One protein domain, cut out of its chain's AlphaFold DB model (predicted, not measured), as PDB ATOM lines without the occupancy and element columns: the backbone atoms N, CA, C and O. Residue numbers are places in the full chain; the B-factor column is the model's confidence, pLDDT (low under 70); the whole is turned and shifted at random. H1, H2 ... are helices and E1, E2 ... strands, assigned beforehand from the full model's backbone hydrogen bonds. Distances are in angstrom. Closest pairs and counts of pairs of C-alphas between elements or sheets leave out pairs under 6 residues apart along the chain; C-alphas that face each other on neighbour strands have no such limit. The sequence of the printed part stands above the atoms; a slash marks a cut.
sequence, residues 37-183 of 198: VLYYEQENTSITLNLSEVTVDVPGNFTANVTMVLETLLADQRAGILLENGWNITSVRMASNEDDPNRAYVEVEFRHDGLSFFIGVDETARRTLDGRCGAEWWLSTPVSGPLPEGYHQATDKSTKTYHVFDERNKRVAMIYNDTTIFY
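Overview. This is residues 37 to 183 of the 198 residues of an uncharacterized protein of Methanoculleus bourgensis (UniProt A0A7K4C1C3). A strongly twisted sheet, E3 E4 E5 E6, has H1 and H2 packed over one face, and a second twisted sheet, E7 E8 E9 E10, is only partly face to face with it, meeting it mostly at E6. The small hairpin of E1 and E2 packs on H1 and H2 and lies at one end of the domain. The printed part has 147 residues with two named helices and ten named strands, in the order E1 E2 H1 H2 E3 E4 E5 E6 E7 E8 E9 E10; both larger sheets are antiparallel in that order, and the class is mixed. The whole is compact, with a radius of gyration of the C-alphas of 16.0 A and spans of 46 by 40 by 28 A.

Arrangement. E3, residues 88 to 96, E4, 104 to 112, E5, 115 to 122, and E6, 127 to 133, form a meander, each strand the antiparallel neighbour of the one before. N 93 and O 107 are 2.9 A apart, N 108 and O 119 2.9 A, and N 118 and O 132 2.8 A, within hydrogen-bond range. H1, residues 66 to 74, and H2, residues 77 to 84, are on the same face of this sheet, giving two layers, helices on one face of a sheet. H1, at a height over the sheet of 8.1 A, runs across the strands, at 83 degrees to E5 on the local plane; the closest C-alphas of these two are those of Val 69 and Val 121, 6.3 A apart. H2, at a height of 9.0 A, runs along the strands, at 24 degrees to E4 on the local plane; their closest C-alphas, of Leu 82 and Phe 110, are 7.4 A apart. In both helices every O i to N i+4 pair is within hydrogen-bond range. E7, residues 151 to 156, E8, 161 to 166, E9, 171 to 177, and E10, 180 to 183, form a second meander, with N 154 and O 163 3.0 A apart, N 162 and O 176 2.8 A, and N 175 and O 183 2.9 A. The two sheets form a sandwich, two sheets face to face, their facing parts 11.0 A centre to centre; the closest C-alphas of E6 and E9 are those of Gly 131 and Asn 177, 7.3 A apart. E1, residues 38 to 42, and E2, 45 to 49, form an antiparallel hairpin, with N 40 and O 47 2.9 A apart; the closest C-alphas of E1 and H1 are those of Tyr 40 and Leu 74, 6.1 A apart.

Along the chain. E4 is 26.2 A long, E5 23.5 A, E3 23.1 A and E6 19.2 A; E3 bends by 54 degrees at residue 93. E1 begins at C-alpha 38, (-16.270, 26.623, -3.713), and E10 ends at C-alpha 183, (5.931, 23.149, 9.597).

Size, cuts and confidence. The C-alphas farthest apart, of Val 37 and Pro 142, are 49.2 A apart. The printed part has no cut. The links E2 to H1 and E6 to E7 are long. The mean pLDDT of the printed part is 89.4; residues 59 to 61 and 140 to 142 are under 70.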
ATOM      1  N   VAL A  37     -20.150  28.651  -5.427       79.06
ATOM      2  CA  VAL A  37     -19.509  28.614  -4.114       79.06
ATOM      3  C   VAL A  37     -18.557  27.424  -4.107       79.06
ATOM      4  O   VAL A  37     -18.988  26.299  -4.367       79.06
ATOM      5  N   LEU A  38     -17.275  27.675  -3.850       86.00
ATOM      6  CA  LEU A  38     -16.270  26.623  -3.713       86.00
ATOM      7  C   LEU A  38     -16.086  26.273  -2.239       86.00
ATOM      8  O   LEU A  38     -16.174  27.140  -1.371       86.00
ATOM      9  N   TYR A  39     -15.800  25.004  -1.977       87.44
ATOM     10  CA  TYR A  39     -15.559  24.493  -0.636       87.44
ATOM     11  C   TYR A  39     -14.244  23.739  -0.626       87.44
ATOM     12  O   TYR A  39     -13.989  22.904  -1.497       87.44
ATOM     13  N   TYR A  40     -13.421  24.031   0.369       86.81
ATOM     14  CA  TYR A  40     -12.399  23.103   0.804       86.81
ATOM     15  C   TYR A  40     -13.040  22.116   1.778       86.81
ATOM     16  O   TYR A  40     -13.638  22.535   2.767       86.81
ATOM     17  N   GLU A  41     -12.911  20.827   1.484       86.50
ATOM     18  CA  GLU A  41     -13.492  19.743   2.271       86.50
ATOM     19  C   GLU A  41     -12.395  18.741   2.621       86.50
ATOM     20  O   GLU A  41     -11.830  18.091   1.735       86.50
ATOM     21  N   GLN A  42     -12.099  18.593   3.910       82.75
ATOM     22  CA  GLN A  42     -11.183  17.572   4.401       82.75
ATOM     23  C   GLN A  42     -11.680  16.997   5.728       82.75
ATOM     24  O   GLN A  42     -11.766  17.691   6.736       82.75
ATOM     25  N   GLU A  43     -11.991  15.698   5.720       81.31
ATOM     26  CA  GLU A  43     -12.559  14.953   6.851       81.31
ATOM     27  C   GLU A  43     -13.796  15.631   7.470       81.31
ATOM     28  O   GLU A  43     -14.903  15.431   6.977       81.31
ATOM     29  N   ASN A  44     -13.614  16.419   8.536       78.75
ATOM     30  CA  ASN A  44     -14.670  17.137   9.263       78.75
ATOM     31  C   ASN A  44     -14.588  18.665   9.097       78.75
ATOM     32  O   ASN A  44     -15.339  19.397   9.745       78.75
ATOM     33  N   THR A  45     -13.661  19.148   8.275       79.50
ATOM     34  CA  THR A  45     -13.436  20.565   8.011       79.50
ATOM     35  C   THR A  45     -14.056  20.926   6.667       79.50
ATOM     36  O   THR A  45     -13.629  20.412   5.637       79.50
ATOM     37  N   SER A  46     -15.028  21.837   6.693       86.62
ATOM     38  CA  SER A  46     -15.592  22.489   5.509       86.62
ATOM     39  C   SER A  46     -15.298  23.984   5.602       86.62
ATOM     40  O   SER A  46     -15.730  24.647   6.550       86.62
ATOM     41  N   ILE A  47     -14.519  24.512   4.658       85.75
ATOM     42  CA  ILE A  47     -14.194  25.940   4.566       85.75
ATOM     43  C   ILE A  47     -14.765  26.472   3.259       85.75
ATOM     44  O   ILE A  47     -14.313  26.123   2.167       85.75
ATOM     45  N   THR A  48     -15.757  27.348   3.379       86.94
ATOM     46  CA  THR A  48     -16.358  28.041   2.240       86.94
ATOM     47  C   THR A  48     -15.405  29.103   1.701       86.94
ATOM     48  O   THR A  48     -14.966  29.983   2.442       86.94
ATOM     49  N   LEU A  49     -15.133  29.071   0.398       85.81
ATOM     50  CA  LEU A  49     -14.411  30.125  -0.303       85.81
ATOM     51  C   LEU A  49     -15.393  31.090  -0.961       85.81
ATOM     52  O   LEU A  49     -16.172  30.711  -1.841       85.81
ATOM     53  N   ASN A  50     -15.314  32.361  -0.577       81.25
ATOM     54  CA  ASN A  50     -16.068  33.412  -1.237       81.25
ATOM     55  C   ASN A  50     -15.272  33.994  -2.413       81.25
ATOM     56  O   ASN A  50     -14.376  34.816  -2.231       81.25
ATOM     57  N   LEU A  51     -15.626  33.600  -3.639       81.12
ATOM     58  CA  LEU A  51     -14.949  34.079  -4.847       81.12
ATOM     59  C   LEU A  51     -15.029  35.598  -5.031       81.12
ATOM     60  O   LEU A  51     -14.147  36.163  -5.671       81.12
ATOM     61  N   SER A  52     -16.040  36.275  -4.473       81.56
ATOM     62  CA  SER A  52     -16.131  37.737  -4.572       81.56
ATOM     63  C   SER A  52     -15.081  38.471  -3.734       81.56
ATOM     64  O   SER A  52     -14.875  39.663  -3.937       81.56
ATOM     65  N   GLU A  53     -14.449  37.786  -2.779       84.50
ATOM     66  CA  GLU A  53     -13.393  38.344  -1.923       84.50
ATOM     67  C   GLU A  53     -11.988  38.115  -2.502       84.50
ATOM     68  O   GLU A  53     -11.024  38.726  -2.044       84.50
ATOM     69  N   VAL A  54     -11.868  37.275  -3.536       88.12
ATOM     70  CA  VAL A  54     -10.598  37.002  -4.209       88.12
ATOM     71  C   VAL A  54     -10.327  38.088  -5.244       88.12
ATOM     72  O   VAL A  54     -11.060  38.251  -6.221       88.12
ATOM     73  N   THR A  55      -9.237  38.825  -5.052       90.75
ATOM     74  CA  THR A  55      -8.820  39.879  -5.979       90.75
ATOM     75  C   THR A  55      -8.142  39.277  -7.207       90.75
ATOM     76  O   THR A  55      -7.271  38.420  -7.094       90.75
ATOM     77  N   VAL A  56      -8.495  39.748  -8.402       89.81
ATOM     78  CA  VAL A  56      -7.741  39.446  -9.627       89.81
ATOM     79  C   VAL A  56      -6.816  40.629  -9.896       89.81
ATOM     80  O   VAL A  56      -7.273  41.664 -10.374       89.81
ATOM     81  N   ASP A  57      -5.525  40.503  -9.573       79.00
ATOM     82  CA  ASP A  57      -4.611  41.661  -9.482       79.00
ATOM     83  C   ASP A  57      -4.284  42.318 -10.839       79.00
ATOM     84  O   ASP A  57      -3.736  43.420 -10.879       79.00
ATOM     85  N   VAL A  58      -4.645  41.696 -11.970       70.06
ATOM     86  CA  VAL A  58      -4.489  42.292 -13.314       70.06
ATOM     87  C   VAL A  58      -5.636  41.872 -14.252       70.06
ATOM     88  O   VAL A  58      -5.417  41.089 -15.179       70.06
ATOM     89  N   PRO A  59      -6.866  42.393 -14.078       62.12
ATOM     90  CA  PRO A  59      -8.046  41.885 -14.789       62.12
ATOM     91  C   PRO A  59      -7.933  41.963 -16.319       62.12
ATOM     92  O   PRO A  59      -8.425  41.089 -17.022       62.12
ATOM     93  N   GLY A  60      -7.254  42.989 -16.849       59.56
ATOM     94  CA  GLY A  60      -7.174  43.247 -18.293       59.56
ATOM     95  C   GLY A  60      -6.336  42.246 -19.098       59.56
ATOM     96  O   GLY A  60      -6.547  42.125 -20.300       59.56
ATOM     97  N   ASN A  61      -5.424  41.519 -18.443       69.31
ATOM     98  CA  ASN A  61      -4.550  40.518 -19.072       69.31
ATOM     99  C   ASN A  61      -4.742  39.117 -18.469       69.31
ATOM    100  O   ASN A  61      -3.994  38.194 -18.794       69.31
ATOM    101  N   PHE A  62      -5.707  38.956 -17.563       79.44
ATOM    102  CA  PHE A  62      -5.969  37.686 -16.907       79.44
ATOM    103  C   PHE A  62      -6.905  36.845 -17.774       79.44
ATOM    104  O   PHE A  62      -8.087  37.147 -17.907       79.44
ATOM    105  N   THR A  63      -6.368  35.794 -18.390       86.00
ATOM    106  CA  THR A  63      -7.132  34.904 -19.281       86.00
ATOM    107  C   THR A  63      -7.502  33.572 -18.639       86.00
ATOM    108  O   THR A  63      -8.197  32.780 -19.268       86.00
ATOM    109  N   ALA A  64      -7.013  33.303 -17.428       87.81
ATOM    110  CA  ALA A  64      -7.208  32.022 -16.770       87.81
ATOM    111  C   ALA A  64      -8.614  31.874 -16.174       87.81
ATOM    112  O   ALA A  64      -9.248  32.849 -15.758       87.81
ATOM    113  N   ASN A  65      -9.105  30.640 -16.083       91.56
ATOM    114  CA  ASN A  65     -10.346  30.337 -15.386       91.56
ATOM    115  C   ASN A  65     -10.098  30.237 -13.871       91.56
ATOM    116  O   ASN A  65      -9.614  29.219 -13.377       91.56
ATOM    117  N   VAL A  66     -10.471  31.286 -13.127       90.69
ATOM    118  CA  VAL A  66     -10.288  31.359 -11.663       90.69
ATOM    119  C   VAL A  66     -10.920  30.167 -10.943       90.69
ATOM    120  O   VAL A  66     -10.299  29.602 -10.048       90.69
ATOM    121  N   THR A  67     -12.116  29.737 -11.349       91.25
ATOM    122  CA  THR A  67     -12.783  28.582 -10.735       91.25
ATOM    123  C   THR A  67     -11.943  27.316 -10.897       91.25
ATOM    124  O   THR A  67     -11.680  26.636  -9.911       91.25
ATOM    125  N   MET A  68     -11.439  27.037 -12.105       92.06
ATOM    126  CA  MET A  68     -10.599  25.859 -12.366       92.06
ATOM    127  C   MET A  68      -9.260  25.916 -11.622       92.06
ATOM    128  O   MET A  68      -8.766  24.896 -11.136       92.06
ATOM    129  N   VAL A  69      -8.668  27.109 -11.531       95.06
ATOM    130  CA  VAL A  69      -7.442  27.346 -10.762       95.06
ATOM    131  C   VAL A  69      -7.665  26.985  -9.298       95.06
ATOM    132  O   VAL A  69      -6.864  26.247  -8.728       95.06
ATOM    133  N   LEU A  70      -8.755  27.469  -8.701       94.88
ATOM    134  CA  LEU A  70      -9.058  27.222  -7.296       94.88
ATOM    135  C   LEU A  70      -9.442  25.762  -7.041       94.88
ATOM    136  O   LEU A  70      -8.947  25.185  -6.084       94.88
ATOM    137  N   GLU A  71     -10.218  25.122  -7.914       93.56
ATOM    138  CA  GLU A  71     -10.491  23.679  -7.821       93.56
ATOM    139  C   GLU A  71      -9.199  22.846  -7.852       93.56
ATOM    140  O   GLU A  71      -9.027  21.928  -7.053       93.56
ATOM    141  N   THR A  72      -8.262  23.195  -8.740       95.69
ATOM    142  CA  THR A  72      -6.949  22.533  -8.823       95.69
ATOM    143  C   THR A  72      -6.128  22.773  -7.558       95.69
ATOM    144  O   THR A  72      -5.501  21.852  -7.038       95.69
ATOM    145  N   LEU A  73      -6.132  24.008  -7.054       97.06
ATOM    146  CA  LEU A  73      -5.415  24.403  -5.847       97.06
ATOM    147  C   LEU A  73      -5.949  23.701  -4.597       97.06
ATOM    148  O   LEU A  73      -5.161  23.299  -3.751       97.06
ATOM    149  N   LEU A  74      -7.266  23.540  -4.476       95.44
ATOM    150  CA  LEU A  74      -7.905  22.929  -3.310       95.44
ATOM    151  C   LEU A  74      -7.572  21.441  -3.141       95.44
ATOM    152  O   LEU A  74      -7.690  20.917  -2.038       95.44
ATOM    153  N   ALA A  75      -7.120  20.773  -4.203       94.38
ATOM    154  CA  ALA A  75      -6.592  19.413  -4.130       94.38
ATOM    155  C   ALA A  75      -5.134  19.348  -3.623       94.38
ATOM    156  O   ALA A  75      -4.605  18.257  -3.406       94.38
ATOM    157  N   ASP A  76      -4.460  20.489  -3.454       96.00
ATOM    158  CA  ASP A  76      -3.082  20.565  -2.974       96.00
ATOM    159  C   ASP A  76      -3.016  20.534  -1.446       96.00
ATOM    160  O   ASP A  76      -3.648  21.330  -0.750       96.00
ATOM    161  N   GLN A  77      -2.169  19.655  -0.912       95.06
ATOM    162  CA  GLN A  77      -1.991  19.505   0.530       95.06
ATOM    163  C   GLN A  77      -1.551  20.810   1.214       95.06
ATOM    164  O   GLN A  77      -1.950  21.079   2.347       95.06
ATOM    165  N   ARG A  78      -0.741  21.644   0.551       96.62
ATOM    166  CA  ARG A  78      -0.291  22.928   1.106       96.62
ATOM    167  C   ARG A  78      -1.452  23.904   1.245       96.62
ATOM    168  O   ARG A  78      -1.492  24.627   2.234       96.62
ATOM    169  N   ALA A  79      -2.389  23.915   0.294       96.56
ATOM    170  CA  ALA A  79      -3.582  24.753   0.380       96.56
ATOM    171  C   ALA A  79      -4.430  24.360   1.596       96.56
ATOM    172  O   ALA A  79      -4.805  25.235   2.372       96.56
ATOM    173  N   GLY A  80      -4.630  23.057   1.817       93.88
ATOM    174  CA  GLY A  80      -5.304  22.553   3.015       93.88
ATOM    175  C   GLY A  80      -4.620  22.997   4.309       93.88
ATOM    176  O   GLY A  80      -5.249  23.640   5.144       93.88
ATOM    177  N   ILE A  81      -3.302  22.783   4.423       94.12
ATOM    178  CA  ILE A  81      -2.509  23.220   5.588       94.12
ATOM    179  C   ILE A  81      -2.694  24.720   5.865       94.12
ATOM    180  O   ILE A  81      -2.854  25.115   7.017       94.12
ATOM    181  N   LEU A  82      -2.668  25.563   4.832       95.50
ATOM    182  CA  LEU A  82      -2.833  27.008   4.983       95.50
ATOM    183  C   LEU A  82      -4.256  27.360   5.448       95.50
ATOM    184  O   LEU A  82      -4.407  28.064   6.449       95.50
ATOM    185  N   LEU A  83      -5.286  26.842   4.771       94.31
ATOM    186  CA  LEU A  83      -6.694  27.123   5.079       94.31
ATOM    187  C   LEU A  83      -7.076  26.665   6.492       94.31
ATOM    188  O   LEU A  83      -7.651  27.435   7.262       94.31
ATOM    189  N   GLU A  84      -6.692  25.446   6.877       92.19
ATOM    190  CA  GLU A  84      -6.950  24.897   8.215       92.19
ATOM    191  C   GLU A  84      -6.260  25.701   9.328       92.19
ATOM    192  O   GLU A  84      -6.742  25.744  10.457       92.19
ATOM    193  N   ASN A  85      -5.159  26.389   9.007       92.31
ATOM    194  CA  ASN A  85      -4.435  27.266   9.927       92.31
ATOM    195  C   ASN A  85      -4.827  28.744   9.773       92.31
ATOM    196  O   ASN A  85      -4.049  29.624  10.147       92.31
ATOM    197  N   GLY A  86      -6.014  29.035   9.234       91.81
ATOM    198  CA  GLY A  86      -6.599  30.379   9.218       91.81
ATOM    199  C   GLY A  86      -5.975  31.339   8.204       91.81
ATOM    200  O   GLY A  86      -6.058  32.558   8.385       91.81
ATOM    201  N   TRP A  87      -5.316  30.821   7.167       94.44
ATOM    202  CA  TRP A  87      -4.902  31.625   6.023       94.44
ATOM    203  C   TRP A  87      -6.049  31.761   5.032       94.44
ATOM    204  O   TRP A  87      -6.777  30.806   4.781       94.44
ATOM    205  N   ASN A  88      -6.154  32.932   4.411       94.00
ATOM    206  CA  ASN A  88      -7.186  33.211   3.418       94.00
ATOM    207  C   ASN A  88      -6.573  33.328   2.030       94.00
ATOM    208  O   ASN A  88      -5.516  33.938   1.883       94.00
ATOM    209  N   ILE A  89      -7.265  32.811   1.015       95.94
ATOM    210  CA  ILE A  89      -6.950  33.105  -0.386       95.94
ATOM    211  C   ILE A  89      -7.381  34.545  -0.663       95.94
ATOM    212  O   ILE A  89      -8.558  34.868  -0.516       95.94
ATOM    213  N   THR A  90      -6.444  35.411  -1.043       95.06
ATOM    214  CA  THR A  90      -6.706  36.853  -1.187       95.06
ATOM    215  C   THR A  90      -6.591  37.356  -2.607       95.06
ATOM    216  O   THR A  90      -7.331  38.264  -2.984       95.06
ATOM    217  N   SER A  91      -5.695  36.781  -3.409       94.81
ATOM    218  CA  SER A  91      -5.584  37.172  -4.805       94.81
ATOM    219  C   SER A  91      -5.138  36.048  -5.726       94.81
ATOM    220  O   SER A  91      -4.551  35.047  -5.310       94.81
ATOM    221  N   VAL A  92      -5.449  36.228  -7.004       95.00
ATOM    222  CA  VAL A  92      -4.956  35.422  -8.115       95.00
ATOM    223  C   VAL A  92      -4.356  36.346  -9.166       95.00
ATOM    224  O   VAL A  92      -4.917  37.394  -9.504       95.00
ATOM    225  N   ARG A  93      -3.202  35.962  -9.709       93.06
ATOM    226  CA  ARG A  93      -2.524  36.734 -10.754       93.06
ATOM    227  C   ARG A  93      -1.832  35.836 -11.761       93.06
ATOM    228  O   ARG A  93      -1.391  34.742 -11.430       93.06
ATOM    229  N   MET A  94      -1.709  36.317 -12.993       91.00
ATOM    230  CA  MET A  94      -0.845  35.665 -13.973       91.00
ATOM    231  C   MET A  94       0.617  35.866 -13.577       91.00
ATOM    232  O   MET A  94       1.017  36.963 -13.184       91.00
ATOM    233  N   ALA A  95       1.408  34.815 -13.726       87.44
ATOM    234  CA  ALA A  95       2.846  34.827 -13.540       87.44
ATOM    235  C   ALA A  95       3.528  34.027 -14.659       87.44
ATOM    236  O   ALA A  95       2.903  33.232 -15.367       87.44
ATOM    237  N   SER A  96       4.819  34.268 -14.840       82.12
ATOM    238  CA  SER A  96       5.664  33.572 -15.809       82.12
ATOM    239  C   SER A  96       6.876  33.002 -15.097       82.12
ATOM    240  O   SER A  96       7.343  33.570 -14.107       82.12
ATOM    241  N   ASN A  97       7.388  31.875 -15.582       73.06
ATOM    242  CA  ASN A  97       8.650  31.353 -15.079       73.06
ATOM    243  C   ASN A  97       9.796  32.252 -15.579       73.06
ATOM    244  O   ASN A  97       9.816  32.617 -16.752       73.06
ATOM    245  N   GLU A  98      10.733  32.623 -14.704       72.00
ATOM    246  CA  GLU A  98      11.918  33.397 -15.100       72.00
ATOM    247  C   GLU A  98      12.782  32.630 -16.115       72.00
ATOM    248  O   GLU A  98      13.296  33.229 -17.061       72.00
ATOM    249  N   ASP A  99      12.876  31.304 -15.970       73.25
ATOM    250  CA  ASP A  99      13.653  30.427 -16.853       73.25
ATOM    251  C   ASP A  99      12.930  30.117 -18.176       73.25
ATOM    252  O   ASP A  99      13.565  29.790 -19.180       73.25
ATOM    253  N   ASP A 100      11.597  30.217 -18.190       73.69
ATOM    254  CA  ASP A 100      10.767  30.030 -19.382       73.69
ATOM    255  C   ASP A 100       9.581  31.008 -19.372       73.69
ATOM    256  O   ASP A 100       8.492  30.672 -18.892       73.69
ATOM    257  N   PRO A 101       9.759  32.218 -19.932       74.50
ATOM    258  CA  PRO A 101       8.716  33.239 -19.962       74.50
ATOM    259  C   PRO A 101       7.456  32.816 -20.726       74.50
ATOM    260  O   PRO A 101       6.392  33.397 -20.517       74.50
ATOM    261  N   ASN A 102       7.553  31.810 -21.606       76.31
ATOM    262  CA  ASN A 102       6.399  31.278 -22.335       76.31
ATOM    263  C   ASN A 102       5.565  30.326 -21.475       76.31
ATOM    264  O   ASN A 102       4.415  30.030 -21.810       76.31
ATOM    265  N   ARG A 103       6.120  29.851 -20.358       77.00
ATOM    266  CA  ARG A 103       5.410  29.031 -19.389       77.00
ATOM    267  C   ARG A 103       4.656  29.926 -18.414       77.00
ATOM    268  O   ARG A 103       5.111  30.207 -17.303       77.00
ATOM    269  N   ALA A 104       3.490  30.374 -18.865       84.88
ATOM    270  CA  ALA A 104       2.531  31.089 -18.039       84.88
ATOM    271  C   ALA A 104       1.866  30.140 -17.029       84.88
ATOM    272  O   ALA A 104       1.531  28.999 -17.349       84.88
ATOM    273  N   TYR A 105       1.659  30.627 -15.814       91.81
ATOM    274  CA  TYR A 105       0.899  29.957 -14.767       91.81
ATOM    275  C   TYR A 105       0.114  30.994 -13.964       91.81
ATOM    276  O   TYR A 105       0.330  32.201 -14.094       91.81
ATOM    277  N   VAL A 106      -0.813  30.525 -13.137       94.25
ATOM    278  CA  VAL A 106      -1.548  31.378 -12.206       94.25
ATOM    279  C   VAL A 106      -0.923  31.237 -10.837       94.25
ATOM    280  O   VAL A 106      -0.739  30.131 -10.348       94.25
ATOM    281  N   GLU A 107      -0.581  32.346 -10.213       95.12
ATOM    282  CA  GLU A 107      -0.125  32.368  -8.837       95.12
ATOM    283  C   GLU A 107      -1.289  32.765  -7.932       95.12
ATOM    284  O   GLU A 107      -1.952  33.775  -8.179       95.12
ATOM    285  N   VAL A 108      -1.537  31.960  -6.900       97.25
ATOM    286  CA  VAL A 108      -2.580  32.209  -5.904       97.25
ATOM    287  C   VAL A 108      -1.933  32.613  -4.588       97.25
ATOM    288  O   VAL A 108      -1.080  31.888  -4.074       97.25
ATOM    289  N   GLU A 109      -2.319  33.772  -4.059       97.81
ATOM    290  CA  GLU A 109      -1.839  34.306  -2.789       97.81
ATOM    291  C   GLU A 109      -2.735  33.854  -1.631       97.81
ATOM    292  O   GLU A 109      -3.946  34.071  -1.632       97.81
ATOM    293  N   PHE A 110      -2.098  33.298  -0.607       97.38
ATOM    294  CA  PHE A 110      -2.640  33.111   0.728       97.38
ATOM    295  C   PHE A 110      -2.060  34.172   1.659       97.38
ATOM    296  O   PHE A 110      -0.847  34.397   1.645       97.38
ATOM    297  N   ARG A 111      -2.882  34.773   2.524       96.19
ATOM    298  CA  ARG A 111      -2.428  35.740   3.535       96.19
ATOM    299  C   ARG A 111      -2.878  35.371   4.939       96.19
ATOM    300  O   ARG A 111      -4.021  34.968   5.151       96.19
ATOM    301  N   HIS A 112      -1.990  35.600   5.900       94.00
ATOM    302  CA  HIS A 112      -2.280  35.540   7.330       94.00
ATOM    303  C   HIS A 112      -1.314  36.441   8.105       94.00
ATOM    304  O   HIS A 112      -0.109  36.401   7.872       94.00
ATOM    305  N   ASP A 113      -1.834  37.265   9.019       91.88
ATOM    306  CA  ASP A 113      -1.038  38.121   9.919       91.88
ATOM    307  C   ASP A 113       0.079  38.946   9.225       91.88
ATOM    308  O   ASP A 113       1.184  39.136   9.737       91.88
ATOM    309  N   GLY A 114      -0.200  39.434   8.012       91.38
ATOM    310  CA  GLY A 114       0.746  40.230   7.219       91.38
ATOM    311  C   GLY A 114       1.824  39.428   6.478       91.38
ATOM    312  O   GLY A 114       2.666  40.038   5.826       91.38
ATOM    313  N   LEU A 115       1.789  38.095   6.535       95.56
ATOM    314  CA  LEU A 115       2.613  37.205   5.720       95.56
ATOM    315  C   LEU A 115       1.829  36.706   4.506       95.56
ATOM    316  O   LEU A 115       0.645  36.388   4.621       95.56
ATOM    317  N   SER A 116       2.514  36.591   3.369       97.31
ATOM    318  CA  SER A 116       1.971  35.985   2.153       97.31
ATOM    319  C   SER A 116       2.661  34.658   1.847       97.31
ATOM    320  O   SER A 116       3.878  34.522   2.016       97.31
ATOM    321  N   PHE A 117       1.901  33.694   1.342       97.81
ATOM    322  CA  PHE A 117       2.404  32.462   0.745       97.81
ATOM    323  C   PHE A 117       1.730  32.264  -0.606       97.81
ATOM    324  O   PHE A 117       0.534  32.486  -0.743       97.81
ATOM    325  N   PHE A 118       2.493  31.866  -1.610       97.44
ATOM    326  CA  PHE A 118       2.025  31.773  -2.982       97.44
ATOM    327  C   PHE A 118       2.146  30.341  -3.467       97.44
ATOM    328  O   PHE A 118       3.166  29.706  -3.209       97.44
ATOM    329  N   ILE A 119       1.138  29.852  -4.186       97.88
ATOM    330  CA  ILE A 119       1.176  28.557  -4.871       97.88
ATOM    331  C   ILE A 119       0.905  28.792  -6.354       97.88
ATOM    332  O   ILE A 119      -0.099  29.408  -6.721       97.88
ATOM    333  N   GLY A 120       1.804  28.308  -7.209       96.56
ATOM    334  CA  GLY A 120       1.585  28.311  -8.651       96.56
ATOM    335  C   GLY A 120       0.608  27.213  -9.081       96.56
ATOM    336  O   GLY A 120       0.603  26.114  -8.532       96.56
ATOM    337  N   VAL A 121      -0.191  27.491 -10.102       96.69
ATOM    338  CA  VAL A 121      -1.160  26.578 -10.705       96.69
ATOM    339  C   VAL A 121      -1.009  26.634 -12.218       96.69
ATOM    340  O   VAL A 121      -1.135  27.686 -12.845       96.69
ATOM    341  N   ASP A 122      -0.738  25.480 -12.812       93.69
ATOM    342  CA  ASP A 122      -0.769  25.281 -14.254       93.69
ATOM    343  C   ASP A 122      -2.186  24.845 -14.641       93.69
ATOM    344  O   ASP A 122      -2.569  23.688 -14.457       93.69
ATOM    345  N   GLU A 123      -2.977  25.796 -15.143       91.81
ATOM    346  CA  GLU A 123      -4.366  25.562 -15.553       91.81
ATOM    347  C   GLU A 123      -4.461  24.516 -16.673       91.81
ATOM    348  O   GLU A 123      -5.348  23.664 -16.660       91.81
ATOM    349  N   THR A 124      -3.517  24.533 -17.621       90.06
ATOM    350  CA  THR A 124      -3.541  23.626 -18.779       90.06
ATOM    351  C   THR A 124      -3.231  22.195 -18.355       90.06
ATOM    352  O   THR A 124      -3.916  21.260 -18.768       90.06
ATOM    353  N   ALA A 125      -2.216  22.014 -17.509       92.81
ATOM    354  CA  ALA A 125      -1.837  20.706 -16.985       92.81
ATOM    355  C   ALA A 125      -2.683  20.256 -15.780       92.81
ATOM    356  O   ALA A 125      -2.509  19.126 -15.324       92.81
ATOM    357  N   ARG A 126      -3.577  21.119 -15.269       94.50
ATOM    358  CA  ARG A 126      -4.422  20.892 -14.083       94.50
ATOM    359  C   ARG A 126      -3.637  20.374 -12.886       94.50
ATOM    360  O   ARG A 126      -3.974  19.354 -12.285       94.50
ATOM    361  N   ARG A 127      -2.552  21.069 -12.561       95.38
ATOM    362  CA  ARG A 127      -1.706  20.730 -11.415       95.38
ATOM    363  C   ARG A 127      -1.143  21.972 -10.758       95.38
ATOM    364  O   ARG A 127      -0.941  23.000 -11.403       95.38
ATOM    365  N   THR A 128      -0.800  21.834  -9.492       96.50
ATOM    366  CA  THR A 128      -0.021  22.834  -8.780       96.50
ATOM    367  C   THR A 128       1.467  22.753  -9.132       96.50
ATOM    368  O   THR A 128       1.984  21.750  -9.645       96.50
ATOM    369  N   LEU A 129       2.143  23.875  -8.918       95.12
ATOM    370  CA  LEU A 129       3.565  24.113  -9.122       95.12
ATOM    371  C   LEU A 129       4.220  24.434  -7.769       95.12
ATOM    372  O   LEU A 129       3.703  24.076  -6.706       95.12
ATOM    373  N   ASP A 130       5.358  25.115  -7.811       94.31
ATOM    374  CA  ASP A 130       6.132  25.467  -6.632       94.31
ATOM    375  C   ASP A 130       5.397  26.489  -5.751       94.31
ATOM    376  O   ASP A 130       4.547  27.264  -6.205       94.31
ATOM    377  N   GLY A 131       5.711  26.435  -4.463       95.06
ATOM    378  CA  GLY A 131       5.204  27.322  -3.432       95.06
ATOM    379  C   GLY A 131       6.319  28.199  -2.884       95.06
ATOM    380  O   GLY A 131       7.457  27.752  -2.738       95.06
ATOM    381  N   ARG A 132       6.005  29.455  -2.564       95.38
ATOM    382  CA  ARG A 132       6.987  30.410  -2.035       95.38
ATOM    383  C   ARG A 132       6.382  31.336  -0.990       95.38
ATOM    384  O   ARG A 132       5.261  31.816  -1.134       95.38
ATOM    385  N   CYS A 133       7.159  31.657   0.036       96.38
ATOM    386  CA  CYS A 133       6.811  32.680   1.006       96.38
ATOM    387  C   CYS A 133       7.192  34.072   0.480       96.38
ATOM    388  O   CYS A 133       8.235  34.250  -0.152       96.38
ATOM    389  N   GLY A 134       6.344  35.064   0.750       95.31
ATOM    390  CA  GLY A 134       6.577  36.474   0.433       95.31
ATOM    391  C   GLY A 134       7.476  37.214   1.426       95.31
ATOM    392  O   GLY A 134       7.657  38.417   1.271       95.31
ATOM    393  N   ALA A 135       8.011  36.537   2.449       95.19
ATOM    394  CA  ALA A 135       8.945  37.143   3.393       95.19
ATOM    395  C   ALA A 135      10.234  37.603   2.696       95.19
ATOM    396  O   ALA A 135      10.705  36.978   1.742       95.19
ATOM    397  N   GLU A 136      10.842  38.672   3.203       91.81
ATOM    398  CA  GLU A 136      12.106  39.160   2.664       91.81
ATOM    399  C   GLU A 136      13.229  38.151   2.914       91.81
ATOM    400  O   GLU A 136      13.347  37.573   3.996       91.81
ATOM    401  N   TRP A 137      14.066  37.933   1.902       90.44
ATOM    402  CA  TRP A 137      15.227  37.073   2.046       90.44
ATOM    403  C   TRP A 137      16.326  37.765   2.845       90.44
ATOM    404  O   TRP A 137      16.868  38.783   2.411       90.44
ATOM    405  N   TRP A 138      16.733  37.169   3.963       89.62
ATOM    406  CA  TRP A 138      17.760  37.737   4.824       89.62
ATOM    407  C   TRP A 138      18.752  36.668   5.287       89.62
ATOM    408  O   TRP A 138      18.423  35.742   6.023       89.62
ATOM    409  N   LEU A 139      20.004  36.796   4.847       75.38
ATOM    410  CA  LEU A 139      21.120  35.976   5.307       75.38
ATOM    411  C   LEU A 139      21.958  36.887   6.180       75.38
ATOM    412  O   LEU A 139      22.481  37.843   5.622       75.38
ATOM    413  N   SER A 140      22.089  36.586   7.480       68.25
ATOM    414  CA  SER A 140      22.871  37.306   8.514       68.25
ATOM    415  C   SER A 140      24.322  37.615   8.109       68.25
ATOM    416  O   SER A 140      25.297  37.121   8.678       68.25
ATOM    417  N   THR A 141      24.472  38.426   7.082       67.81
ATOM    418  CA  THR A 141      25.662  38.729   6.316       67.81
ATOM    419  C   THR A 141      25.589  40.214   5.991       67.81
ATOM    420  O   THR A 141      24.491  40.757   5.847       67.81
ATOM    421  N   PRO A 142      26.735  40.887   5.821       62.72
ATOM    422  CA  PRO A 142      26.762  42.325   5.552       62.72
ATOM    423  C   PRO A 142      25.973  42.765   4.306       62.72
ATOM    424  O   PRO A 142      25.722  43.952   4.138       62.72
ATOM    425  N   VAL A 143      25.603  41.825   3.427       72.81
ATOM    426  CA  VAL A 143      24.896  42.076   2.164       72.81
ATOM    427  C   VAL A 143      23.397  42.314   2.372       72.81
ATOM    428  O   VAL A 143      22.808  43.089   1.627       72.81
ATOM    429  N   SER A 144      22.777  41.688   3.377       77.19
ATOM    430  CA  SER A 144      21.315  41.713   3.557       77.19
ATOM    431  C   SER A 144      20.785  42.933   4.324       77.19
ATOM    432  O   SER A 144      19.590  43.018   4.566       77.19
ATOM    433  N   GLY A 145      21.640  43.893   4.696       82.12
ATOM    434  CA  GLY A 145      21.204  45.094   5.413       82.12
ATOM    435  C   GLY A 145      20.699  44.809   6.841       82.12
ATOM    436  O   GLY A 145      21.046  43.773   7.421       82.12
ATOM    437  N   PRO A 146      19.939  45.737   7.455       86.12
ATOM    438  CA  PRO A 146      19.384  45.526   8.790       86.12
ATOM    439  C   PRO A 146      18.409  44.344   8.801       86.12
ATOM    440  O   PRO A 146      17.766  44.050   7.799       86.12
ATOM    441  N   LEU A 147      18.304  43.672   9.945       85.88
ATOM    442  CA  LEU A 147      17.330  42.602  10.148       85.88
ATOM    443  C   LEU A 147      15.900  43.160   9.989       85.88
ATOM    444  O   LEU A 147      15.586  44.144  10.668       85.88
ATOM    445  N   PRO A 148      15.037  42.553   9.150       88.44
ATOM    446  CA  PRO A 148      13.647  42.975   9.025       88.44
ATOM    447  C   PRO A 148      12.897  42.896  10.359       88.44
ATOM    448  O   PRO A 148      13.025  41.926  11.102       88.44
ATOM    449  N   GLU A 149      12.075  43.906  10.650       88.88
ATOM    450  CA  GLU A 149      11.285  43.961  11.892       88.88
ATOM    451  C   GLU A 149      10.114  42.958  11.907       88.88
ATOM    452  O   GLU A 149       9.612  42.601  12.974       88.88
ATOM    453  N   GLY A 150       9.659  42.525  10.725       92.38
ATOM    454  CA  GLY A 150       8.534  41.612  10.533       92.38
ATOM    455  C   GLY A 150       8.967  40.176  10.244       92.38
ATOM    456  O   GLY A 150       9.719  39.562  11.001       92.38
ATOM    457  N   TYR A 151       8.459  39.624   9.145       95.06
ATOM    458  CA  TYR A 151       8.884  38.311   8.679       95.06
ATOM    459  C   TYR A 151      10.134  38.413   7.811       95.06
ATOM    460  O   TYR A 151      10.228  39.286   6.949       95.06
ATOM    461  N   HIS A 152      11.046  37.464   7.979       94.75
ATOM    462  CA  HIS A 152      12.136  37.237   7.038       94.75
ATOM    463  C   HIS A 152      12.308  35.741   6.792       94.75
ATOM    464  O   HIS A 152      11.817  34.912   7.559       94.75
ATOM    465  N   GLN A 153      13.001  35.389   5.718       95.00
ATOM    466  CA  GLN A 153      13.303  34.005   5.398       95.00
ATOM    467  C   GLN A 153      14.765  33.786   5.035       95.00
ATOM    468  O   GLN A 153      15.438  34.665   4.496       95.00
ATOM    469  N   ALA A 154      15.235  32.576   5.306       92.88
ATOM    470  CA  ALA A 154      16.546  32.096   4.907       92.88
ATOM    471  C   ALA A 154      16.441  30.659   4.394       92.88
ATOM    472  O   ALA A 154      15.593  29.888   4.845       92.88
ATOM    473  N   THR A 155      17.339  30.278   3.487       92.19
ATOM    474  CA  THR A 155      17.398  28.906   2.975       92.19
ATOM    475  C   THR A 155      18.568  28.139   3.535       92.19
ATOM    476  O   THR A 155      19.727  28.551   3.419       92.19
ATOM    477  N   ASP A 156      18.260  26.950   4.031       89.31
ATOM    478  CA  ASP A 156      19.241  25.904   4.210       89.31
ATOM    479  C   ASP A 156      19.543  25.268   2.845       89.31
ATOM    480  O   ASP A 156      18.739  24.557   2.239       89.31
ATOM    481  N   LYS A 157      20.741  25.552   2.328       86.06
ATOM    482  CA  LYS A 157      21.181  25.057   1.018       86.06
ATOM    483  C   LYS A 157      21.418  23.547   0.994       86.06
ATOM    484  O   LYS A 157      21.445  22.990  -0.106       86.06
ATOM    485  N   SER A 158      21.629  22.918   2.151       87.88
ATOM    486  CA  SER A 158      21.911  21.485   2.260       87.88
ATOM    487  C   SER A 158      20.645  20.649   2.087       87.88
ATOM    488  O   SER A 158      20.649  19.672   1.343       87.88
ATOM    489  N   THR A 159      19.548  21.088   2.697       88.12
ATOM    490  CA  THR A 159      18.232  20.438   2.655       88.12
ATOM    491  C   THR A 159      17.310  21.023   1.588       88.12
ATOM    492  O   THR A 159      16.277  20.426   1.297       88.12
ATOM    493  N   LYS A 160      17.669  22.177   1.005       91.56
ATOM    494  CA  LYS A 160      16.809  22.968   0.105       91.56
ATOM    495  C   LYS A 160      15.495  23.382   0.776       91.56
ATOM    496  O   LYS A 160      14.456  23.443   0.127       91.56
ATOM    497  N   THR A 161      15.545  23.664   2.078       94.81
ATOM    498  CA  THR A 161      14.391  24.135   2.853       94.81
ATOM    499  C   THR A 161      14.499  25.622   3.144       94.81
ATOM    500  O   THR A 161      15.574  26.153   3.424       94.81
ATOM    501  N   TYR A 162      13.361  26.297   3.099       95.75
ATOM    502  CA  TYR A 162      13.189  27.686   3.489       95.75
ATOM    503  C   TYR A 162      12.655  27.726   4.919       95.75
ATOM    504  O   TYR A 162      11.734  26.988   5.276       95.75
ATOM    505  N   HIS A 163      13.246  28.586   5.739       95.69
ATOM    506  CA  HIS A 163      12.843  28.844   7.112       95.69
ATOM    507  C   HIS A 163      12.357  30.281   7.193       95.69
ATOM    508  O   HIS A 163      13.109  31.199   6.868       95.69
ATOM    509  N   VAL A 164      11.113  30.462   7.626       96.44
ATOM    510  CA  VAL A 164      10.482  31.769   7.802       96.44
ATOM    511  C   VAL A 164      10.421  32.084   9.288       96.44
ATOM    512  O   VAL A 164       9.880  31.307  10.081       96.44
ATOM    513  N   PHE A 165      10.961  33.234   9.660       94.88
ATOM    514  CA  PHE A 165      11.061  33.716  11.029       94.88
ATOM    515  C   PHE A 165      10.114  34.892  11.238       94.88
ATOM    516  O   PHE A 165      10.014  35.774  10.389       94.88
ATOM    517  N   ASP A 166       9.431  34.896  12.377       94.12
ATOM    518  CA  ASP A 166       8.590  35.993  12.851       94.12
ATOM    519  C   ASP A 166       9.365  36.771  13.914       94.12
ATOM    520  O   ASP A 166       9.403  36.376  15.087       94.12
ATOM    521  N   GLU A 167      10.007  37.871  13.517       91.69
ATOM    522  CA  GLU A 167      10.872  38.634  14.422       91.69
ATOM    523  C   GLU A 167      10.106  39.370  15.514       91.69
ATOM    524  O   GLU A 167      10.679  39.675  16.564       91.69
ATOM    525  N   ARG A 168       8.807  39.594  15.317       91.00
ATOM    526  CA  ARG A 168       7.931  40.230  16.307       91.00
ATOM    527  C   ARG A 168       7.711  39.312  17.507       91.00
ATOM    528  O   ARG A 168       7.686  39.780  18.641       91.00
ATOM    529  N   ASN A 169       7.618  38.004  17.257       90.38
ATOM    530  CA  ASN A 169       7.344  36.984  18.273       90.38
ATOM    531  C   ASN A 169       8.540  36.062  18.573       90.38
ATOM    532  O   ASN A 169       8.409  35.145  19.381       90.38
ATOM    533  N   LYS A 170       9.698  36.291  17.936       90.69
ATOM    534  CA  LYS A 170      10.946  35.523  18.114       90.69
ATOM    535  C   LYS A 170      10.745  34.011  17.967       90.69
ATOM    536  O   LYS A 170      11.146  33.226  18.826       90.69
ATOM    537  N   ARG A 171      10.121  33.602  16.861       91.81
ATOM    538  CA  ARG A 171       9.798  32.197  16.561       91.81
ATOM    539  C   ARG A 171       9.973  31.867  15.083       91.81
ATOM    540  O   ARG A 171       9.942  32.750  14.231       91.81
ATOM    541  N   VAL A 172      10.072  30.575  14.781       94.06
ATOM    542  CA  VAL A 172       9.887  30.072  13.414       94.06
ATOM    543  C   VAL A 172       8.388  30.033  13.125       94.06
ATOM    544  O   VAL A 172       7.626  29.438  13.890       94.06
ATOM    545  N   ALA A 173       7.974  30.680  12.040       95.56
ATOM    546  CA  ALA A 173       6.590  30.720  11.581       95.56
ATOM    547  C   ALA A 173       6.282  29.597  10.587       95.56
ATOM    548  O   ALA A 173       5.194  29.033  10.620       95.56
ATOM    549  N   MET A 174       7.236  29.257   9.718       96.88
ATOM    550  CA  MET A 174       7.040  28.257   8.672       96.88
ATOM    551  C   MET A 174       8.372  27.612   8.279       96.88
ATOM    552  O   MET A 174       9.405  28.280   8.250       96.88
ATOM    553  N   ILE A 175       8.342  26.322   7.953       96.81
ATOM    554  CA  ILE A 175       9.430  25.616   7.268       96.81
ATOM    555  C   ILE A 175       8.820  24.907   6.067       96.81
ATOM    556  O   ILE A 175       7.865  24.146   6.220       96.81
ATOM    557  N   TYR A 176       9.361  25.147   4.879       97.25
ATOM    558  CA  TYR A 176       8.811  24.600   3.641       97.25
ATOM    559  C   TYR A 176       9.909  24.346   2.598       97.25
ATOM    560  O   TYR A 176      11.047  24.792   2.747       97.25
ATOM    561  N   ASN A 177       9.581  23.607   1.547       95.62
ATOM    562  CA  ASN A 177      10.296  23.609   0.273       95.62
ATOM    563  C   ASN A 177       9.290  23.851  -0.859       95.62
ATOM    564  O   ASN A 177       8.101  24.043  -0.607       95.62
ATOM    565  N   ASP A 178       9.751  23.783  -2.102       93.38
ATOM    566  CA  ASP A 178       8.941  24.101  -3.275       93.38
ATOM    567  C   ASP A 178       7.591  23.356  -3.310       93.38
ATOM    568  O   ASP A 178       6.599  23.929  -3.742       93.38
ATOM    569  N   THR A 179       7.487  22.128  -2.792       95.56
ATOM    570  CA  THR A 179       6.263  21.304  -2.889       95.56
ATOM    571  C   THR A 179       5.609  20.955  -1.556       95.56
ATOM    572  O   THR A 179       4.512  20.405  -1.550       95.56
ATOM    573  N   THR A 180       6.240  21.254  -0.419       96.12
ATOM    574  CA  THR A 180       5.803  20.775   0.902       96.12
ATOM    575  C   THR A 180       5.961  21.850   1.971       96.12
ATOM    576  O   THR A 180       7.017  22.466   2.088       96.12
ATOM    577  N   ILE A 181       4.941  22.018   2.815       97.12
ATOM    578  CA  ILE A 181       5.053  22.741   4.088       97.12
ATOM    579  C   ILE A 181       5.326  21.702   5.179       97.12
ATOM    580  O   ILE A 181       4.468  20.883   5.492       97.12
ATOM    581  N   PHE A 182       6.536  21.712   5.737       95.44
ATOM    582  CA  PHE A 182       6.948  20.787   6.800       95.44
ATOM    583  C   PHE A 182       6.459  21.230   8.173       95.44
ATOM    584  O   PHE A 182       6.232  20.413   9.060       95.44
ATOM    585  N   TYR A 183       6.353  22.541   8.355       95.00
ATOM    586  CA  TYR A 183       5.931  23.149   9.597       95.00
ATOM    587  C   TYR A 183       5.236  24.469   9.296       95.00
ATOM    588  O   TYR A 183       5.746  25.284   8.527       95.00
TER     589      TYR A 183